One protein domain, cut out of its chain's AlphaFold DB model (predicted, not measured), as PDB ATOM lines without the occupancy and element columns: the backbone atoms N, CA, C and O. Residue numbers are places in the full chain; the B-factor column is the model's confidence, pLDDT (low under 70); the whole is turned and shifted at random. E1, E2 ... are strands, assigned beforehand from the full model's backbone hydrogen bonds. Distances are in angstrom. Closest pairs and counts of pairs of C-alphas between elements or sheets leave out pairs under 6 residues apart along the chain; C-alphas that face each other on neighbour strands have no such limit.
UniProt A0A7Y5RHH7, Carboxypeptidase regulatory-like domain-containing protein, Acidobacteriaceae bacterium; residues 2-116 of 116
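Overview. This is residues 2 to 116 of the 116 residues of the protein "Carboxypeptidase regulatory-like domain-containing protein" of Acidobacteriaceae bacterium (UniProt A0A7Y5RHH7). With little regular structure, this is a narrow three-strand ribbon at one end of a long model, whose remaining length is unnamed loops, residues 2 to 54 and 77 to 106; residues 2 to 7 stick out. The 115 printed residues include no named helix and three strands, E1, E2, E3, in that order along the chain and across the antiparallel sheet: all strand, with 26 residues in named elements. It is extended, radius of gyration of the C-alphas 24.9 A, spanning 81 by 40 by 22 A.

Arrangement. Look first at the inner strand E2, residues 68 to 76. Edge strand E1, residues 55 to 62, forms a hairpin with it at 170 degrees; N 57 and O 73 are within hydrogen-bond range, 2.9 A. Edge strand E3, residues 107 to 115, makes another at 165 degrees, with N 72 and O 111 at 2.8 A. They form a meander, each strand the antiparallel neighbour of the one before.

Along the chain. Find C-alpha 55 at (114.566, 136.426, 164.085); E1 runs 23.4 A. E2 covers 26.2 A; E3 covers 26.4 A, ending at (97.183, 121.589, 159.744).

Size, cuts and confidence. The printed part has no cut. E2 to E3 is a long link. Look for pLDDT under 70 at residues 2 to 45, 88, 91 to 93 and 95.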
ATOM      1  N   ASN A   2     140.434 159.162 170.296       37.34
ATOM      2  CA  ASN A   2     140.836 158.339 169.153       37.34
ATOM      3  C   ASN A   2     141.976 158.836 168.238       37.34
ATOM      4  O   ASN A   2     141.711 159.557 167.284       37.34
ATOM      5  N   ASP A   3     143.176 158.286 168.426       36.88
ATOM      6  CA  ASP A   3     144.207 158.206 167.383       36.88
ATOM      7  C   ASP A   3     144.307 156.757 166.891       36.88
ATOM      8  O   ASP A   3     145.143 155.967 167.331       36.88
ATOM      9  N   HIS A   4     143.416 156.376 165.973       38.00
ATOM     10  CA  HIS A   4     143.598 155.158 165.181       38.00
ATOM     11  C   HIS A   4     144.613 155.450 164.069       38.00
ATOM     12  O   HIS A   4     144.250 155.642 162.910       38.00
ATOM     13  N   ALA A   5     145.897 155.506 164.432       39.84
ATOM     14  CA  ALA A   5     146.994 155.530 163.474       39.84
ATOM     15  C   ALA A   5     147.098 154.148 162.812       39.84
ATOM     16  O   ALA A   5     147.690 153.211 163.350       39.84
ATOM     17  N   GLY A   6     146.447 154.008 161.656       41.03
ATOM     18  CA  GLY A   6     146.566 152.840 160.796       41.03
ATOM     19  C   GLY A   6     148.032 152.571 160.458       41.03
ATOM     20  O   GLY A   6     148.749 153.446 159.976       41.03
ATOM     21  N   ILE A   7     148.474 151.350 160.744       40.84
ATOM     22  CA  ILE A   7     149.818 150.853 160.458       40.84
ATOM     23  C   ILE A   7     150.073 150.935 158.943       40.84
ATOM     24  O   ILE A   7     149.326 150.359 158.152       40.84
ATOM     25  N   CYS A   8     151.156 151.607 158.536       42.44
ATOM     26  CA  CYS A   8     151.721 151.475 157.190       42.44
ATOM     27  C   CYS A   8     152.378 150.093 157.055       42.44
ATOM     28  O   CYS A   8     153.568 149.930 157.316       42.44
ATOM     29  N   GLY A   9     151.589 149.080 156.694       43.78
ATOM     30  CA  GLY A   9     152.074 147.738 156.382       43.78
ATOM     31  C   GLY A   9     152.251 147.564 154.878       43.78
ATOM     32  O   GLY A   9     151.265 147.461 154.154       43.78
ATOM     33  N   TYR A  10     153.496 147.509 154.400       46.66
ATOM     34  CA  TYR A  10     153.792 147.096 153.028       46.66
ATOM     35  C   TYR A  10     153.805 145.563 152.940       46.66
ATOM     36  O   TYR A  10     154.561 144.905 153.651       46.66
ATOM     37  N   LEU A  11     153.016 144.994 152.028       48.59
ATOM     38  CA  LEU A  11     153.145 143.601 151.584       48.59
ATOM     39  C   LEU A  11     153.898 143.552 150.247       48.59
ATOM     40  O   LEU A  11     153.337 143.116 149.242       48.59
ATOM     41  N   ASN A  12     155.150 144.020 150.191       43.59
ATOM     42  CA  ASN A  12     156.064 143.513 149.164       43.59
ATOM     43  C   ASN A  12     157.554 143.706 149.484       43.59
ATOM     44  O   ASN A  12     157.967 144.682 150.104       43.59
ATOM     45  N   ASN A  13     158.331 142.746 148.985       45.28
ATOM     46  CA  ASN A  13     159.781 142.638 148.950       45.28
ATOM     47  C   ASN A  13     160.410 143.754 148.089       45.28
ATOM     48  O   ASN A  13     160.770 143.543 146.934       45.28
ATOM     49  N   GLY A  14     160.517 144.958 148.644       40.28
ATOM     50  CA  GLY A  14     161.249 146.067 148.042       40.28
ATOM     51  C   GLY A  14     161.826 146.944 149.138       40.28
ATOM     52  O   GLY A  14     161.091 147.591 149.881       40.28
ATOM     53  N   SER A  15     163.148 146.921 149.274       41.59
ATOM     54  CA  SER A  15     163.896 147.727 150.230       41.59
ATOM     55  C   SER A  15     163.603 149.220 150.068       41.59
ATOM     56  O   SER A  15     163.818 149.766 148.991       41.59
ATOM     57  N   GLY A  16     163.215 149.865 151.169       49.25
ATOM     58  CA  GLY A  16     163.482 151.280 151.435       49.25
ATOM     59  C   GLY A  16     162.805 152.293 150.511       49.25
ATOM     60  O   GLY A  16     163.335 152.663 149.471       49.25
ATOM     61  N   GLY A  17     161.697 152.867 150.971       44.91
ATOM     62  CA  GLY A  17     161.167 154.111 150.422       44.91
ATOM     63  C   GLY A  17     160.156 154.712 151.384       44.91
ATOM     64  O   GLY A  17     159.167 154.065 151.714       44.91
ATOM     65  N   ALA A  18     160.441 155.914 151.884       46.19
ATOM     66  CA  ALA A  18     159.593 156.648 152.818       46.19
ATOM     67  C   ALA A  18     158.135 156.744 152.336       46.19
ATOM     68  O   ALA A  18     157.872 156.756 151.133       46.19
ATOM     69  N   CYS A  19     157.203 156.841 153.291       44.81
ATOM     70  CA  CYS A  19     155.764 156.965 153.070       44.81
ATOM     71  C   CYS A  19     155.444 158.110 152.101       44.81
ATOM     72  O   CYS A  19     155.337 159.272 152.486       44.81
ATOM     73  N   ASN A  20     155.297 157.777 150.824       46.84
ATOM     74  CA  ASN A  20     154.817 158.706 149.823       46.84
ATOM     75  C   ASN A  20     153.292 158.775 149.985       46.84
ATOM     76  O   ASN A  20     152.620 157.759 149.841       46.84
ATOM     77  N   ALA A  21     152.739 159.950 150.298       46.94
ATOM     78  CA  ALA A  21     151.299 160.157 150.520       46.94
ATOM     79  C   ALA A  21     150.419 159.802 149.300       46.94
ATOM     80  O   ALA A  21     149.196 159.728 149.404       46.94
ATOM     81  N   THR A  22     151.046 159.552 148.149       47.66
ATOM     82  CA  THR A  22     150.422 159.083 146.904       47.66
ATOM     83  C   THR A  22     150.624 157.585 146.636       47.66
ATOM     84  O   THR A  22     150.081 157.060 145.663       47.66
ATOM     85  N   ALA A  23     151.378 156.871 147.477       45.88
ATOM     86  CA  ALA A  23     151.547 155.430 147.365       45.88
ATOM     87  C   ALA A  23     150.245 154.737 147.773       45.88
ATOM     88  O   ALA A  23     149.842 154.727 148.936       45.88
ATOM     89  N   LYS A  24     149.579 154.137 146.785       42.75
ATOM     90  CA  LYS A  24     148.537 153.140 147.022       42.75
ATOM     91  C   LYS A  24     149.100 152.126 148.024       42.75
ATOM     92  O   LYS A  24     150.191 151.606 147.804       42.75
ATOM     93  N   ALA A  25     148.346 151.822 149.085       45.34
ATOM     94  CA  ALA A  25     148.728 150.858 150.130       45.34
ATOM     95  C   ALA A  25     149.064 149.450 149.589       45.34
ATOM     96  O   ALA A  25     149.544 148.589 150.321       45.34
ATOM     97  N   TYR A  26     148.833 149.223 148.297       46.03
ATOM     98  CA  TYR A  26     149.250 148.043 147.584       46.03
ATOM     99  C   TYR A  26     149.854 148.395 146.225       46.03
ATOM    100  O   TYR A  26     149.183 148.978 145.370       46.03
ATOM    101  N   ILE A  27     151.109 147.999 146.011       48.03
ATOM    102  CA  ILE A  27     151.695 147.942 144.675       48.03
ATOM    103  C   ILE A  27     151.336 146.578 144.095       48.03
ATOM    104  O   ILE A  27     151.879 145.548 144.485       48.03
ATOM    105  N   GLN A  28     150.400 146.590 143.154       46.75
ATOM    106  CA  GLN A  28     150.124 145.471 142.272       46.75
ATOM    107  C   GLN A  28     151.308 145.337 141.309       46.75
ATOM    108  O   GLN A  28     151.314 145.914 140.223       46.75
ATOM    109  N   THR A  29     152.355 144.614 141.710       50.81
ATOM    110  CA  THR A  29     153.386 144.206 140.758       50.81
ATOM    111  C   THR A  29     152.708 143.265 139.772       50.81
ATOM    112  O   THR A  29     152.302 142.156 140.120       50.81
ATOM    113  N   ALA A  30     152.492 143.763 138.555       44.38
ATOM    114  CA  ALA A  30     151.820 143.033 137.499       44.38
ATOM    115  C   ALA A  30     152.451 141.648 137.306       44.38
ATOM    116  O   ALA A  30     153.667 141.478 137.398       44.38
ATOM    117  N   LYS A  31     151.585 140.679 137.007       46.00
ATOM    118  CA  LYS A  31     151.858 139.331 136.499       46.00
ATOM    119  C   LYS A  31     152.867 139.367 135.337       46.00
ATOM    120  O   LYS A  31     152.471 139.316 134.180       46.00
ATOM    121  N   ASN A  32     154.156 139.501 135.644       45.25
ATOM    122  CA  ASN A  32     155.264 139.278 134.714       45.25
ATOM    123  C   ASN A  32     156.622 139.051 135.409       45.25
ATOM    124  O   ASN A  32     157.670 139.348 134.850       45.25
ATOM    125  N   GLN A  33     156.619 138.514 136.631       51.59
ATOM    126  CA  GLN A  33     157.817 137.979 137.287       51.59
ATOM    127  C   GLN A  33     157.457 136.607 137.861       51.59
ATOM    128  O   GLN A  33     157.168 136.457 139.043       51.59
ATOM    129  N   ALA A  34     157.370 135.615 136.977       50.22
ATOM    130  CA  ALA A  34     156.757 134.308 137.216       50.22
ATOM    131  C   ALA A  34     157.455 133.402 138.257       50.22
ATOM    132  O   ALA A  34     157.054 132.253 138.376       50.22
ATOM    133  N   ASN A  35     158.446 133.872 139.025       48.06
ATOM    134  CA  ASN A  35     159.333 132.993 139.806       48.06
ATOM    135  C   ASN A  35     159.622 133.439 141.256       48.06
ATOM    136  O   ASN A  35     160.572 132.941 141.854       48.06
ATOM    137  N   HIS A  36     158.834 134.337 141.858       53.81
ATOM    138  CA  HIS A  36     159.025 134.700 143.271       53.81
ATOM    139  C   HIS A  36     157.738 134.553 144.082       53.81
ATOM    140  O   HIS A  36     156.722 135.182 143.789       53.81
ATOM    141  N   TYR A  37     157.798 133.734 145.134       55.47
ATOM    142  CA  TYR A  37     156.769 133.692 146.168       55.47
ATOM    143  C   TYR A  37     156.776 135.020 146.944       55.47
ATOM    144  O   TYR A  37     157.838 135.544 147.281       55.47
ATOM    145  N   GLY A  38     155.595 135.585 147.213       61.19
ATOM    146  CA  GLY A  38     155.468 136.766 148.071       61.19
ATOM    147  C   GLY A  38     155.848 136.450 149.524       61.19
ATOM    148  O   GLY A  38     155.710 135.315 149.968       61.19
ATOM    149  N   ASN A  39     156.290 137.455 150.282       67.56
ATOM    150  CA  ASN A  39     156.656 137.324 151.702       67.56
ATOM    151  C   ASN A  39     155.488 137.620 152.667       67.56
ATOM    152  O   ASN A  39     155.708 137.882 153.848       67.56
ATOM    153  N   ALA A  40     154.251 137.627 152.162       66.81
ATOM    154  CA  ALA A  40     153.074 137.944 152.959       66.81
ATOM    155  C   ALA A  40     152.772 136.812 153.961       66.81
ATOM    156  O   ALA A  40     152.689 135.651 153.551       66.81
ATOM    157  N   PRO A  41     152.564 137.120 155.254       67.62
ATOM    158  CA  PRO A  41     152.179 136.114 156.233       67.62
ATOM    159  C   PRO A  41     150.738 135.642 156.001       67.62
ATOM    160  O   PRO A  41     149.859 136.416 155.605       67.62
ATOM    161  N   VAL A  42     150.472 134.370 156.302       64.81
ATOM    162  CA  VAL A  42     149.109 133.821 156.304       64.81
ATOM    163  C   VAL A  42     148.283 134.548 157.369       64.81
ATOM    164  O   VAL A  42     148.709 134.663 158.514       64.81
ATOM    165  N   GLY A  43     147.108 135.061 156.993       66.69
ATOM    166  CA  GLY A  43     146.225 135.797 157.907       66.69
ATOM    167  C   GLY A  43     146.609 137.261 158.158       66.69
ATOM    168  O   GLY A  43     145.988 137.903 158.998       66.69
ATOM    169  N   GLY A  44     147.582 137.821 157.425       67.25
ATOM    170  CA  GLY A  44     147.973 139.233 157.562       67.25
ATOM    171  C   GLY A  44     146.891 140.247 157.157       67.25
ATOM    172  O   GLY A  44     146.987 141.418 157.514       67.25
ATOM    173  N   VAL A  45     145.855 139.809 156.434       69.25
ATOM    174  CA  VAL A  45     144.699 140.637 156.069       69.25
ATOM    175  C   VAL A  45     143.468 140.136 156.811       69.25
ATOM    176  O   VAL A  45     143.002 139.023 156.574       69.25
ATOM    177  N   VAL A  46     142.930 140.982 157.689       74.94
ATOM    178  CA  VAL A  46     141.695 140.714 158.431       74.94
ATOM    179  C   VAL A  46     140.536 141.399 157.714       74.94
ATOM    180  O   VAL A  46     140.560 142.606 157.477       74.94
ATOM    181  N   GLY A  47     139.532 140.613 157.328       75.94
ATOM    182  CA  GLY A  47     138.335 141.113 156.657       75.94
ATOM    183  C   GLY A  47     137.383 141.870 157.594       75.94
ATOM    184  O   GLY A  47     137.530 141.818 158.817       75.94
ATOM    185  N   PRO A  48     136.379 142.565 157.033       78.00
ATOM    186  CA  PRO A  48     135.343 143.221 157.823       78.00
ATOM    187  C   PRO A  48     134.559 142.209 158.672       78.00
ATOM    188  O   PRO A  48     134.231 141.112 158.224       78.00
ATOM    189  N   GLY A  49     134.240 142.597 159.909       80.81
ATOM    190  CA  GLY A  49     133.480 141.759 160.834       80.81
ATOM    191  C   GLY A  49     132.004 141.629 160.446       80.81
ATOM    192  O   GLY A  49     131.330 142.623 160.144       80.81
ATOM    193  N   LEU A  50     131.490 140.401 160.524       85.50
ATOM    194  CA  LEU A  50     130.081 140.089 160.308       85.50
ATOM    195  C   LEU A  50     129.317 140.175 161.632       85.50
ATOM    196  O   LEU A  50     129.666 139.519 162.610       85.50
ATOM    197  N   ALA A  51     128.257 140.977 161.644       86.94
ATOM    198  CA  ALA A  51     127.297 141.030 162.737       86.94
ATOM    199  C   ALA A  51     125.892 141.150 162.146       86.94
ATOM    200  O   ALA A  51     125.586 142.099 161.421       86.94
ATOM    201  N   GLN A  52     125.034 140.183 162.443       91.50
ATOM    202  CA  GLN A  52     123.637 140.198 162.032       91.50
ATOM    203  C   GLN A  52     122.766 139.600 163.128       91.50
ATOM    204  O   GLN A  52     123.224 138.769 163.911       91.50
ATOM    205  N   LEU A  53     121.526 140.074 163.187       93.31
ATOM    206  CA  LEU A  53     120.492 139.563 164.072       93.31
ATOM    207  C   LEU A  53     119.389 138.992 163.193       93.31
ATOM    208  O   LEU A  53     118.792 139.745 162.425       93.31
ATOM    209  N   ASP A  54     119.114 137.707 163.348       95.31
ATOM    210  CA  ASP A  54     118.056 137.006 162.628       95.31
ATOM    211  C   ASP A  54     116.971 136.587 163.621       95.31
ATOM    212  O   ASP A  54     117.261 136.220 164.763       95.31
ATOM    213  N   SER A  55     115.708 136.697 163.217       95.38
ATOM    214  CA  SER A  55     114.566 136.426 164.085       95.38
ATOM    215  C   SER A  55     113.460 135.708 163.333       95.38
ATOM    216  O   SER A  55     113.123 136.062 162.206       95.38
ATOM    217  N   THR A  56     112.856 134.737 164.007       96.69
ATOM    218  CA  THR A  56     111.696 134.000 163.520       96.69
ATOM    219  C   THR A  56     110.594 134.080 164.560       96.69
ATOM    220  O   THR A  56     110.785 133.705 165.717       96.69
ATOM    221  N   LEU A  57     109.413 134.516 164.134       95.94
ATOM    222  CA  LEU A  57     108.198 134.496 164.935       95.94
ATOM    223  C   LEU A  57     107.203 133.532 164.299       95.94
ATOM    224  O   LEU A  57     106.819 133.700 163.146       95.94
ATOM    225  N   SER A  58     106.741 132.540 165.055       96.69
ATOM    226  CA  SER A  58     105.701 131.628 164.582       96.69
ATOM    227  C   SER A  58     104.574 131.494 165.594       96.69
ATOM    228  O   SER A  58     104.804 131.491 166.804       96.69
ATOM    229  N   LYS A  59     103.343 131.404 165.093       96.06
ATOM    230  CA  LYS A  59     102.140 131.260 165.909       96.06
ATOM    231  C   LYS A  59     101.151 130.320 165.243       96.06
ATOM    232  O   LYS A  59     100.925 130.385 164.037       96.06
ATOM    233  N   VAL A  60     100.554 129.452 166.052       96.44
ATOM    234  CA  VAL A  60      99.477 128.559 165.625       96.44
ATOM    235  C   VAL A  60      98.148 129.138 166.095       96.44
ATOM    236  O   VAL A  60      97.947 129.358 167.288       96.44
ATOM    237  N   PHE A  61      97.252 129.384 165.150       94.75
ATOM    238  CA  PHE A  61      95.886 129.821 165.375       94.75
ATOM    239  C   PHE A  61      94.958 128.608 165.242       94.75
ATOM    240  O   PHE A  61      94.866 128.038 164.150       94.75
ATOM    241  N   PRO A  62      94.289 128.163 166.319       93.75
ATOM    242  CA  PRO A  62      93.214 127.191 166.189       93.75
ATOM    243  C   PRO A  62      92.029 127.877 165.498       93.75
ATOM    244  O   PRO A  62      91.447 128.803 166.058       93.75
ATOM    245  N   ILE A  63      91.714 127.469 164.264       90.12
ATOM    246  CA  ILE A  63      90.545 127.985 163.533       90.12
ATOM    247  C   ILE A  63      89.316 127.166 163.932       90.12
ATOM    248  O   ILE A  63      88.278 127.724 164.269       90.12
ATOM    249  N   THR A  64      89.449 125.839 163.933       91.31
ATOM    250  CA  THR A  64      88.438 124.895 164.426       91.31
ATOM    251  C   THR A  64      89.111 123.786 165.238       91.31
ATOM    252  O   THR A  64      90.337 123.714 165.324       91.31
ATOM    253  N   GLU A  65      88.323 122.882 165.817       87.31
ATOM    254  CA  GLU A  65      88.818 121.726 166.584       87.31
ATOM    255  C   GLU A  65      89.728 120.803 165.757       87.31
ATOM    256  O   GLU A  65      90.631 120.169 166.301       87.31
ATOM    257  N   ARG A  66      89.510 120.766 164.436       89.75
ATOM    258  CA  ARG A  66      90.252 119.936 163.478       89.75
ATOM    259  C   ARG A  66      91.185 120.735 162.572       89.75
ATOM    260  O   ARG A  66      91.987 120.141 161.880       89.75
ATOM    261  N   VAL A  67      91.099 122.067 162.539       94.00
ATOM    262  CA  VAL A  67      91.904 122.890 161.622       94.00
ATOM    263  C   VAL A  67      92.709 123.919 162.396       94.00
ATOM    264  O   VAL A  67      92.161 124.779 163.092       94.00
ATOM    265  N   ARG A  68      94.031 123.881 162.225       94.94
ATOM    266  CA  ARG A  68      94.954 124.861 162.807       94.94
ATOM    267  C   ARG A  68      95.761 125.540 161.707       94.94
ATOM    268  O   ARG A  68      96.304 124.881 160.826       94.94
ATOM    269  N   LEU A  69      95.883 126.858 161.779       95.50
ATOM    270  CA  LEU A  69      96.716 127.650 160.880       95.50
ATOM    271  C   LEU A  69      98.015 128.019 161.588       95.50
ATOM    272  O   LEU A  69      98.001 128.745 162.577       95.50
ATOM    273  N   LYS A  70      99.153 127.558 161.077       95.94
ATOM    274  CA  LYS A  70     100.471 128.034 161.497       95.94
ATOM    275  C   LYS A  70     100.881 129.199 160.604       95.94
ATOM    276  O   LYS A  70     101.094 129.001 159.411       95.94
ATOM    277  N   ALA A  71     101.023 130.382 161.185       96.94
ATOM    278  CA  ALA A  71     101.670 131.520 160.546       96.94
ATOM    279  C   ALA A  71     103.113 131.635 161.046       96.94
ATOM    280  O   ALA A  71     103.392 131.400 162.226       96.94
ATOM    281  N   GLN A  72     104.024 131.998 160.155       97.19
ATOM    282  CA  GLN A  72     105.431 132.216 160.447       97.19
ATOM    283  C   GLN A  72     105.920 133.464 159.716       97.19
ATOM    284  O   GLN A  72     105.566 133.702 158.563       97.19
ATOM    285  N   VAL A  73     106.722 134.255 160.412       96.75
ATOM    286  CA  VAL A  73     107.426 135.419 159.888       96.75
ATOM    287  C   VAL A  73     108.901 135.211 160.180       96.75
ATOM    288  O   VAL A  73     109.284 135.090 161.342       96.75
ATOM    289  N   ASP A  74     109.711 135.178 159.132       96.50
ATOM    290  CA  ASP A  74     111.163 135.081 159.225       96.50
ATOM    291  C   ASP A  74     111.772 136.417 158.795       96.50
ATOM    292  O   ASP A  74     111.417 136.976 157.755       96.50
ATOM    293  N   MET A  75     112.667 136.961 159.612       95.94
ATOM    294  CA  MET A  75     113.367 138.217 159.372       95.94
ATOM    295  C   MET A  75     114.872 137.974 159.453       95.94
ATOM    296  O   MET A  75     115.402 137.662 160.518       95.94
ATOM    297  N   PHE A  76     115.565 138.185 158.342       95.12
ATOM    298  CA  PHE A  76     117.020 138.137 158.261       95.12
ATOM    299  C   PHE A  76     117.584 139.552 158.288       95.12
ATOM    300  O   PHE A  76     117.026 140.460 157.659       95.12
ATOM    301  N   ASN A  77     118.689 139.747 159.006       92.88
ATOM    302  CA  ASN A  77     119.299 141.054 159.224       92.88
ATOM    303  C   ASN A  77     118.278 142.084 159.761       92.88
ATOM    304  O   ASN A  77     118.045 143.154 159.189       92.88
ATOM    305  N   VAL A  78     117.655 141.754 160.895       89.81
ATOM    306  CA  VAL A  78     116.627 142.554 161.584       89.81
ATOM    307  C   VAL A  78     117.105 143.977 161.847       89.81
ATOM    308  O   VAL A  78     116.327 144.911 161.721       89.81
ATOM    309  N   LEU A  79     118.388 144.193 162.140       90.12
ATOM    310  CA  LEU A  79     118.941 145.535 162.369       90.12
ATOM    311  C   LEU A  79     119.310 146.281 161.074       90.12
ATOM    312  O   LEU A  79     119.694 147.443 161.137       90.12
ATOM    313  N   ASN A  80     119.153 145.646 159.907       89.19
ATOM    314  CA  ASN A  80     119.557 146.159 158.596       89.19
ATOM    315  C   ASN A  80     121.014 146.661 158.573       89.19
ATOM    316  O   ASN A  80     121.326 147.692 157.978       89.19
ATOM    317  N   ARG A  81     121.916 145.949 159.256       86.94
ATOM    318  CA  ARG A  81     123.342 146.272 159.259       86.94
ATOM    319  C   ARG A  81     123.944 145.854 157.923       86.94
ATOM    320  O   ARG A  81     123.801 144.705 157.509       86.94
ATOM    321  N   THR A  82     124.652 146.761 157.261       86.75
ATOM    322  CA  THR A  82     125.430 146.413 156.070       86.75
ATOM    323  C   THR A  82     126.623 145.561 156.488       86.75
ATOM    324  O   THR A  82     127.537 146.035 157.161       86.75
ATOM    325  N   ASN A  83     126.607 144.289 156.105       85.88
ATOM    326  CA  ASN A  83     127.727 143.383 156.305       85.88
ATOM    327  C   ASN A  83     128.519 143.327 155.003       85.88
ATOM    328  O   ASN A  83     128.022 142.838 153.994       85.88
ATOM    329  N   PHE A  84     129.730 143.870 155.000       83.69
ATOM    330  CA  PHE A  84     130.591 143.853 153.823       83.69
ATOM    331  C   PHE A  84     131.205 142.469 153.614       83.69
ATOM    332  O   PHE A  84     131.498 141.760 154.576       83.69
ATOM    333  N   ASN A  85     131.395 142.089 152.354       78.50
ATOM    334  CA  ASN A  85     132.111 140.872 152.007       78.50
ATOM    335  C   ASN A  85     133.630 141.094 152.125       78.50
ATOM    336  O   ASN A  85     134.101 142.220 152.308       78.50
ATOM    337  N   GLY A  86     134.401 140.015 152.015       75.62
ATOM    338  CA  GLY A  86     135.857 140.066 152.034       75.62
ATOM    339  C   GLY A  86     136.449 140.993 150.966       75.62
ATOM    340  O   GLY A  86     135.859 141.250 149.915       75.62
ATOM    341  N   LEU A  87     137.653 141.480 151.257       70.62
ATOM    342  CA  LEU A  87     138.470 142.244 150.320       70.62
ATOM    343  C   LEU A  87     138.865 141.372 149.125       70.62
ATOM    344  O   LEU A  87     139.091 140.168 149.258       70.62
ATOM    345  N   ASN A  88     139.032 141.993 147.962       68.69
ATOM    346  CA  ASN A  88     139.644 141.319 146.829       68.69
ATOM    347  C   ASN A  88     141.154 141.156 147.069       68.69
ATOM    348  O   ASN A  88     141.912 142.122 146.990       68.69
ATOM    349  N   LEU A  89     141.579 139.926 147.362       72.88
ATOM    350  CA  LEU A  89     142.978 139.573 147.625       72.88
ATOM    351  C   LEU A  89     143.735 139.123 146.365       72.88
ATOM    352  O   LEU A  89     144.890 138.705 146.452       72.88
ATOM    353  N   ASN A  90     143.113 139.182 145.185       72.44
ATOM    354  CA  ASN A  90     143.778 138.802 143.947       72.44
ATOM    355  C   ASN A  90     144.681 139.936 143.460       72.44
ATOM    356  O   ASN A  90     144.223 140.881 142.817       72.44
ATOM    357  N   ALA A  91     145.977 139.794 143.736       68.56
ATOM    358  CA  ALA A  91     147.040 140.712 143.340       68.56
ATOM    359  C   ALA A  91     147.057 141.057 141.843       68.56
ATOM    360  O   ALA A  91     147.638 142.055 141.455       68.56
ATOM    361  N   SER A  92     146.469 140.224 140.980       66.75
ATOM    362  CA  SER A  92     146.438 140.420 139.525       66.75
ATOM    363  C   SER A  92     145.191 141.163 139.026       66.75
ATOM    364  O   SER A  92     145.087 141.422 137.832       66.75
ATOM    365  N   ASN A  93     144.256 141.536 139.908       66.31
ATOM    366  CA  ASN A  93     143.040 142.278 139.565       66.31
ATOM    367  C   ASN A  93     143.202 143.779 139.871       66.31
ATOM    368  O   ASN A  93     143.713 144.122 140.931       66.31
ATOM    369  N   SER A  94     142.731 144.667 138.989       72.81
ATOM    370  CA  SER A  94     142.706 146.124 139.223       72.81
ATOM    371  C   SER A  94     141.923 146.529 140.476       72.81
ATOM    372  O   SER A  94     142.140 147.601 141.030       72.81
ATOM    373  N   ASN A  95     141.008 145.668 140.924       67.19
ATOM    374  CA  ASN A  95     140.186 145.871 142.112       67.19
ATOM    375  C   ASN A  95     140.846 145.327 143.392       67.19
ATOM    376  O   ASN A  95     140.161 145.196 144.410       67.19
ATOM    377  N   PHE A  96     142.135 144.969 143.367       72.12
ATOM    378  CA  PHE A  96     142.843 144.503 144.556       72.12
ATOM    379  C   PHE A  96     142.687 145.487 145.729       72.12
ATOM    380  O   PHE A  96     142.798 146.701 145.565       72.12
ATOM    381  N   GLY A  97     142.446 144.954 146.930       71.81
ATOM    382  CA  GLY A  97     142.344 145.743 148.159       71.81
ATOM    383  C   GLY A  97     141.041 146.534 148.290       71.81
ATOM    384  O   GLY A  97     140.905 147.333 149.212       71.81
ATOM    385  N   THR A  98     140.070 146.315 147.399       75.81
ATOM    386  CA  THR A  98     138.744 146.941 147.470       75.81
ATOM    387  C   THR A  98     137.676 145.954 147.944       75.81
ATOM    388  O   THR A  98     137.793 144.741 147.745       75.81
ATOM    389  N   ILE A  99     136.630 146.483 148.584       77.88
ATOM    390  CA  ILE A  99     135.408 145.749 148.933       77.88
ATOM    391  C   ILE A  99     134.383 146.035 147.837       77.88
ATOM    392  O   ILE A  99     133.931 147.167 147.689       77.88
ATOM    393  N   SER A 100     134.012 145.011 147.073       78.94
ATOM    394  CA  SER A 100     133.118 145.154 145.918       78.94
ATOM    395  C   SER A 100     131.718 144.581 146.140       78.94
ATOM    396  O   SER A 100     130.878 144.660 145.248       78.94
ATOM    397  N   SER A 101     131.462 143.955 147.290       82.38
ATOM    398  CA  SER A 101     130.165 143.348 147.592       82.38
ATOM    399  C   SER A 101     129.847 143.380 149.083       82.38
ATOM    400  O   SER A 101     130.730 143.526 149.932       82.38
ATOM    401  N   ALA A 102     128.563 143.242 149.387       86.94
ATOM    402  CA  ALA A 102     128.026 143.117 150.730       86.94
ATOM    403  C   ALA A 102     127.041 141.941 150.771       86.94
ATOM    404  O   ALA A 102     126.482 141.552 149.743       86.94
ATOM    405  N   PHE A 103     126.845 141.376 151.958       87.19
ATOM    406  CA  PHE A 103     125.791 140.408 152.233       87.19
ATOM    407  C   PHE A 103     124.404 141.039 152.026       87.19
ATOM    408  O   PHE A 103     124.280 142.270 152.055       87.19
ATOM    409  N   PRO A 104     123.359 140.213 151.829       89.69
ATOM    410  CA  PRO A 104     122.014 140.707 151.583       89.69
ATOM    411  C   PRO A 104     121.534 141.725 152.637       89.69
ATOM    412  O   PRO A 104     121.837 141.587 153.829       89.69
ATOM    413  N   PRO A 105     120.775 142.753 152.211       89.69
ATOM    414  CA  PRO A 105     120.112 143.674 153.131       89.69
ATOM    415  C   PRO A 105     119.018 142.947 153.928       89.69
ATOM    416  O   PRO A 105     118.819 141.744 153.759       89.69
ATOM    417  N   ARG A 106     118.286 143.659 154.796       95.00
ATOM    418  CA  ARG A 106     117.160 143.068 155.534       95.00
ATOM    419  C   ARG A 106     116.192 142.347 154.593       95.00
ATOM    420  O   ARG A 106     115.669 142.952 153.658       95.00
ATOM    421  N   GLN A 107     115.907 141.083 154.891       95.19
ATOM    422  CA  GLN A 107     114.920 140.281 154.171       95.19
ATOM    423  C   GLN A 107     113.838 139.810 155.133       95.19
ATOM    424  O   GLN A 107     114.120 139.466 156.278       95.19
ATOM    425  N   MET A 108     112.594 139.805 154.664       96.12
ATOM    426  CA  MET A 108     111.453 139.306 155.420       96.12
ATOM    427  C   MET A 108     110.709 138.290 154.569       96.12
ATOM    428  O   MET A 108     110.491 138.518 153.379       96.12
ATOM    429  N   GLN A 109     110.318 137.181 155.182       96.25
ATOM    430  CA  GLN A 109     109.551 136.124 154.543       96.25
ATOM    431  C   GLN A 109     108.340 135.782 155.404       96.25
ATOM    432  O   GLN A 109     108.404 135.782 156.634       96.25
ATOM    433  N   LEU A 110     107.220 135.524 154.735       96.56
ATOM    434  CA  LEU A 110     105.953 135.167 155.358       96.56
ATOM    435  C   LEU A 110     105.575 133.762 154.904       96.56
ATOM    436  O   LEU A 110     105.525 133.482 153.707       96.56
ATOM    437  N   GLY A 111     105.299 132.890 155.867       96.31
ATOM    438  CA  GLY A 111     104.871 131.518 155.644       96.31
ATOM    439  C   GLY A 111     103.540 131.239 156.329       96.31
ATOM    440  O   GLY A 111     103.312 131.642 157.469       96.31
ATOM    441  N   ALA A 112     102.663 130.509 155.648       95.94
ATOM    442  CA  ALA A 112     101.424 130.002 156.219       95.94
ATOM    443  C   ALA A 112     101.281 128.512 155.901       95.94
ATOM    444  O   ALA A 112     101.536 128.076 154.779       95.94
ATOM    445  N   ARG A 113     100.873 127.722 156.896       95.56
ATOM    446  CA  ARG A 113     100.622 126.288 156.750       95.56
ATOM    447  C   ARG A 113      99.333 125.895 157.454       95.56
ATOM    448  O   ARG A 113      99.143 126.226 158.622       95.56
ATOM    449  N   ILE A 114      98.486 125.147 156.757       95.06
ATOM    450  CA  ILE A 114      97.262 124.562 157.313       95.06
ATOM    451  C   ILE A 114      97.584 123.160 157.847       95.06
ATOM    452  O   ILE A 114      98.320 122.398 157.217       95.06
ATOM    453  N   LEU A 115      97.071 122.859 159.035       92.31
ATOM    454  CA  LEU A 115      97.183 121.589 159.744       92.31
ATOM    455  C   LEU A 115      95.762 121.043 159.943       92.31
ATOM    456  O   LEU A 115      94.876 121.818 160.318       92.31
ATOM    457  N   PHE A 116      95.581 119.749 159.692       91.12
ATOM    458  CA  PHE A 116      94.314 119.016 159.796       91.12
ATOM    459  C   PHE A 116      94.405 117.943 160.886       91.12
ATOM    460  O   PHE A 116      95.553 117.520 161.166       91.12
TER     461      PHE A 116